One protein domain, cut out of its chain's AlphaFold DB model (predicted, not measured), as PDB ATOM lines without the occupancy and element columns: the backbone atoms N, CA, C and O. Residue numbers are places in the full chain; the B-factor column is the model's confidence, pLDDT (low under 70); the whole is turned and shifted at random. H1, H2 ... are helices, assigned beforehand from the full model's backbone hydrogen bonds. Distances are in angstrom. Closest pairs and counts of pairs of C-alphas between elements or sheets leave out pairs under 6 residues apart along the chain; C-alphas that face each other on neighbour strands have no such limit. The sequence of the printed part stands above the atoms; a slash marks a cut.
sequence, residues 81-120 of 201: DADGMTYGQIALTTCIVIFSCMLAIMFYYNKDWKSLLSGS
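Overview. This is residues 81 to 120 of the 201 residues of an uncharacterized protein of Schizaphis graminum (UniProt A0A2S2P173). One long, nearly straight helix, H1, makes the length of the model, and past its last residue, Tyr 109, the backbone turns aside into a short helix, H2, and a brief tail, residues 118 to 120, much like an L with a small foot. Residues 81 to 102 stick out with no other part beside them. The printed part has 40 residues with two named helices, H1 then H2, and no named strand; it is all helix. It is extended, a rod with a radius of gyration of the C-alphas of 15.0 A and spans of 44 by 20 by 7 A.

Arrangement. Start with H1, residues 82 to 109, and go on over a tight link of 3 residues to H2, residues 113 to 117. The two are close but not clearly touching: look at Phe 107 and Trp 113, whose C-alphas are the closest, 6.2 A apart. Within hydrogen-bond range are 23 of 24 O i to N i+4 pairs in H1 and 0 of 1 in H2, where 2 of 2 O i to N i+3 pairs are.

Along the chain. Find C-alpha 82 at (-0.518, 13.799, -47.786); from there H1 runs 41.3 A to C-alpha 109 at (-24.898, 19.099, -14.851). H2 ends at C-alpha 117, at (-13.500, 30.033, -15.696), 6.9 A from C-alpha 113.

Size, cuts and confidence. The two C-alphas farthest apart are those of Asp 81 and Lys 111, 45.2 A. The printed part has no cut. In the B-factor column, find pLDDT under 70 at residues 81 to 87 and 109 to 120.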
ATOM      1  N   ASP A  81       3.474  12.258 -45.979       59.31
ATOM      2  CA  ASP A  81       2.258  11.568 -46.397       59.31
ATOM      3  C   ASP A  81       1.095  12.565 -46.405       59.31
ATOM      4  O   ASP A  81       0.640  13.032 -45.358       59.31
ATOM      5  N   ALA A  82       0.632  12.919 -47.604       55.47
ATOM      6  CA  ALA A  82      -0.518  13.799 -47.786       55.47
ATOM      7  C   ALA A  82      -1.779  13.222 -47.119       55.47
ATOM      8  O   ALA A  82      -2.598  13.984 -46.599       55.47
ATOM      9  N   ASP A  83      -1.888  11.891 -47.048       56.97
ATOM     10  CA  ASP A  83      -2.991  11.219 -46.360       56.97
ATOM     11  C   ASP A  83      -2.821  11.299 -44.833       56.97
ATOM     12  O   ASP A  83      -3.792  11.400 -44.088       56.97
ATOM     13  N   GLY A  84      -1.586  11.382 -44.331       60.16
ATOM     14  CA  GLY A  84      -1.313  11.657 -42.918       60.16
ATOM     15  C   GLY A  84      -1.900  12.993 -42.444       60.16
ATOM     16  O   GLY A  84      -2.335  13.106 -41.296       60.16
ATOM     17  N   MET A  85      -1.990  13.992 -43.330       62.34
ATOM     18  CA  MET A  85      -2.648  15.266 -43.023       62.34
ATOM     19  C   MET A  85      -4.165  15.101 -42.884       62.34
ATOM     20  O   MET A  85      -4.754  15.658 -41.955       62.34
ATOM     21  N   THR A  86      -4.803  14.320 -43.761       65.81
ATOM     22  CA  THR A  86      -6.256  14.105 -43.717       65.81
ATOM     23  C   THR A  86      -6.650  13.250 -42.515       65.81
ATOM     24  O   THR A  86      -7.560  13.632 -41.777       65.81
ATOM     25  N   TYR A  87      -5.912  12.177 -42.214       69.12
ATOM     26  CA  TYR A  87      -6.115  11.402 -40.983       69.12
ATOM     27  C   TYR A  87      -5.842  12.236 -39.725       69.12
ATOM     28  O   TYR A  87      -6.603  12.153 -38.759       69.12
ATOM     29  N   GLY A  88      -4.818  13.095 -39.744       70.06
ATOM     30  CA  GLY A  88      -4.528  14.023 -38.649       70.06
ATOM     31  C   GLY A  88      -5.651  15.036 -38.411       70.06
ATOM     32  O   GLY A  88      -6.039  15.275 -37.267       70.06
ATOM     33  N   GLN A  89      -6.232  15.592 -39.475       77.31
ATOM     34  CA  GLN A  89      -7.369  16.514 -39.385       77.31
ATOM     35  C   GLN A  89      -8.648  15.821 -38.902       77.31
ATOM     36  O   GLN A  89      -9.369  16.375 -38.069       77.31
ATOM     37  N   ILE A  90      -8.920  14.600 -39.365       79.00
ATOM     38  CA  ILE A  90     -10.066  13.803 -38.902       79.00
ATOM     39  C   ILE A  90      -9.901  13.443 -37.414       79.00
ATOM     40  O   ILE A  90     -10.841  13.581 -36.630       79.00
ATOM     41  N   ALA A  91      -8.699  13.054 -36.984       80.06
ATOM     42  CA  ALA A  91      -8.415  12.767 -35.577       80.06
ATOM     43  C   ALA A  91      -8.559  14.021 -34.693       80.06
ATOM     44  O   ALA A  91      -9.138  13.973 -33.610       80.06
ATOM     45  N   LEU A  92      -8.084  15.174 -35.163       84.75
ATOM     46  CA  LEU A  92      -8.167  16.424 -34.409       84.75
ATOM     47  C   LEU A  92      -9.610  16.939 -34.305       84.75
ATOM     48  O   LEU A  92     -10.045  17.335 -33.224       84.75
ATOM     49  N   THR A  93     -10.378  16.884 -35.394       84.81
ATOM     50  CA  THR A  93     -11.796  17.287 -35.393       84.81
ATOM     51  C   THR A  93     -12.643  16.382 -34.502       84.81
ATOM     52  O   THR A  93     -13.431  16.889 -33.704       84.81
ATOM     53  N   THR A  94     -12.441  15.063 -34.551       85.94
ATOM     54  CA  THR A  94     -13.133  14.126 -33.649       85.94
ATOM     55  C   THR A  94     -12.771  14.367 -32.182       85.94
ATOM     56  O   THR A  94     -13.672  14.424 -31.345       85.94
ATOM     57  N   CYS A  95     -11.498  14.625 -31.860       87.94
ATOM     58  CA  CYS A  95     -11.082  15.025 -30.512       87.94
ATOM     59  C   CYS A  95     -11.760  16.321 -30.040       87.94
ATOM     60  O   CYS A  95     -12.257  16.367 -28.915       87.94
ATOM     61  N   ILE A  96     -11.832  17.355 -30.886       90.00
ATOM     62  CA  ILE A  96     -12.497  18.622 -30.540       90.00
ATOM     63  C   ILE A  96     -13.986  18.404 -30.263       90.00
ATOM     64  O   ILE A  96     -14.511  18.953 -29.293       90.00
ATOM     65  N   VAL A  97     -14.668  17.593 -31.077       90.25
ATOM     66  CA  VAL A  97     -16.094  17.289 -30.885       90.25
ATOM     67  C   VAL A  97     -16.316  16.533 -29.577       90.25
ATOM     68  O   VAL A  97     -17.182  16.922 -28.796       90.25
ATOM     69  N   ILE A  98     -15.505  15.510 -29.288       90.12
ATOM     70  CA  ILE A  98     -15.590  14.756 -28.027       90.12
ATOM     71  C   ILE A  98     -15.376  15.691 -26.832       90.12
ATOM     72  O   ILE A  98     -16.168  15.671 -25.888       90.12
ATOM     73  N   PHE A  99     -14.357  16.550 -26.888       88.38
ATOM     74  CA  PHE A  99     -14.058  17.493 -25.810       88.38
ATOM     75  C   PHE A  99     -15.183  18.519 -25.619       88.38
ATOM     76  O   PHE A  99     -15.591  18.797 -24.493       88.38
ATOM     77  N   SER A 100     -15.753  19.024 -26.714       84.69
ATOM     78  CA  SER A 100     -16.881  19.963 -26.688       84.69
ATOM     79  C   SER A 100     -18.142  19.321 -26.108       84.69
ATOM     80  O   SER A 100     -18.823  19.937 -25.291       84.69
ATOM     81  N   CYS A 101     -18.429  18.065 -26.462       84.38
ATOM     82  CA  CYS A 101     -19.539  17.302 -25.891       84.38
ATOM     83  C   CYS A 101     -19.338  17.044 -24.393       84.38
ATOM     84  O   CYS A 101     -20.270  17.234 -23.613       84.38
ATOM     85  N   MET A 102     -18.130  16.663 -23.965       83.38
ATOM     86  CA  MET A 102     -17.829  16.485 -22.540       83.38
ATOM     87  C   MET A 102     -17.977  17.792 -21.755       83.38
ATOM     88  O   MET A 102     -18.562  17.788 -20.672       83.38
ATOM     89  N   LEU A 103     -17.514  18.914 -22.313       81.69
ATOM     90  CA  LEU A 103     -17.705  20.234 -21.715       81.69
ATOM     91  C   LEU A 103     -19.189  20.602 -21.627       81.69
ATOM     92  O   LEU A 103     -19.636  21.045 -20.574       81.69
ATOM     93  N   ALA A 104     -19.974  20.369 -22.682       80.31
ATOM     94  CA  ALA A 104     -21.412  20.638 -22.681       80.31
ATOM     95  C   ALA A 104     -22.158  19.810 -21.621       80.31
ATOM     96  O   ALA A 104     -23.000  20.349 -20.904       80.31
ATOM     97  N   ILE A 105     -21.808  18.528 -21.466       80.00
ATOM     98  CA  ILE A 105     -22.355  17.665 -20.408       80.00
ATOM     99  C   ILE A 105     -21.952  18.200 -19.030       80.00
ATOM    100  O   ILE A 105     -22.803  18.319 -18.148       80.00
ATOM    101  N   MET A 106     -20.688  18.589 -18.840       72.81
ATOM    102  CA  MET A 106     -20.250  19.206 -17.588       72.81
ATOM    103  C   MET A 106     -21.003  20.503 -17.279       72.81
ATOM    104  O   MET A 106     -21.432  20.668 -16.143       72.81
ATOM    105  N   PHE A 107     -21.225  21.390 -18.251       72.00
ATOM    106  CA  PHE A 107     -21.987  22.630 -18.046       72.00
ATOM    107  C   PHE A 107     -23.480  22.391 -17.801       72.00
ATOM    108  O   PHE A 107     -24.115  23.158 -17.082       72.00
ATOM    109  N   TYR A 108     -24.050  21.335 -18.381       73.12
ATOM    110  CA  TYR A 108     -25.449  20.981 -18.163       73.12
ATOM    111  C   TYR A 108     -25.695  20.470 -16.736       73.12
ATOM    112  O   TYR A 108     -26.697  20.825 -16.113       73.12
ATOM    113  N   TYR A 109     -24.770  19.670 -16.195       69.75
ATOM    114  CA  TYR A 109     -24.898  19.099 -14.851       69.75
ATOM    115  C   TYR A 109     -24.321  19.988 -13.739       69.75
ATOM    116  O   TYR A 109     -24.885  20.027 -12.645       69.75
ATOM    117  N   ASN A 110     -23.252  20.745 -14.001       63.91
ATOM    118  CA  ASN A 110     -22.725  21.741 -13.068       63.91
ATOM    119  C   ASN A 110     -23.261  23.131 -13.419       63.91
ATOM    120  O   ASN A 110     -22.773  23.794 -14.332       63.91
ATOM    121  N   LYS A 111     -24.194  23.634 -12.602       61.62
ATOM    122  CA  LYS A 111     -24.620  25.050 -12.623       61.62
ATOM    123  C   LYS A 111     -23.487  26.035 -12.276       61.62
ATOM    124  O   LYS A 111     -23.657  27.240 -12.451       61.62
ATOM    125  N   ASP A 112     -22.328  25.539 -11.845       61.62
ATOM    126  CA  ASP A 112     -21.130  26.312 -11.511       61.62
ATOM    127  C   ASP A 112     -20.193  26.505 -12.712       61.62
ATOM    128  O   ASP A 112     -19.003  26.195 -12.669       61.62
ATOM    129  N   TRP A 113     -20.703  27.099 -13.792       59.69
ATOM    130  CA  TRP A 113     -19.885  27.535 -14.935       59.69
ATOM    131  C   TRP A 113     -18.723  28.462 -14.519       59.69
ATOM    132  O   TRP A 113     -17.679  28.498 -15.172       59.69
ATOM    133  N   LYS A 114     -18.872  29.172 -13.388       55.72
ATOM    134  CA  LYS A 114     -17.819  29.990 -12.773       55.72
ATOM    135  C   LYS A 114     -16.606  29.181 -12.317       55.72
ATOM    136  O   LYS A 114     -15.521  29.738 -12.369       55.72
ATOM    137  N   SER A 115     -16.765  27.915 -11.924       55.47
ATOM    138  CA  SER A 115     -15.672  27.044 -11.456       55.47
ATOM    139  C   SER A 115     -14.659  26.719 -12.563       55.47
ATOM    140  O   SER A 115     -13.461  26.641 -12.315       55.47
ATOM    141  N   LEU A 116     -15.129  26.603 -13.811       56.34
ATOM    142  CA  LEU A 116     -14.290  26.317 -14.982       56.34
ATOM    143  C   LEU A 116     -13.562  27.560 -15.524       56.34
ATOM    144  O   LEU A 116     -12.466  27.436 -16.060       56.34
ATOM    145  N   LEU A 117     -14.150  28.753 -15.367       55.91
ATOM    146  CA  LEU A 117     -13.500  30.033 -15.696       55.91
ATOM    147  C   LEU A 117     -12.651  30.575 -14.543       55.91
ATOM    148  O   LEU A 117     -11.705  31.331 -14.769       55.91
ATOM    149  N   SER A 118     -12.958  30.192 -13.303       47.41
ATOM    150  CA  SER A 118     -12.054  30.374 -12.181       47.41
ATOM    151  C   SER A 118     -10.977  29.313 -12.299       47.41
ATOM    152  O   SER A 118     -11.075  28.230 -11.723       47.41
ATOM    153  N   GLY A 119      -9.936  29.638 -13.064       44.97
ATOM    154  CA  GLY A 119      -8.674  28.929 -12.970       44.97
ATOM    155  C   GLY A 119      -8.377  28.657 -11.501       44.97
ATOM    156  O   GLY A 119      -8.582  29.534 -10.653       44.97
ATOM    157  N   SER A 120      -7.972  27.417 -11.218       39.09
ATOM    158  CA  SER A 120      -7.318  27.038  -9.972       39.09
ATOM    159  C   SER A 120      -6.594  28.263  -9.424       39.09
ATOM    160  O   SER A 120      -5.684  28.786 -10.075       39.09
TER     161      SER A 120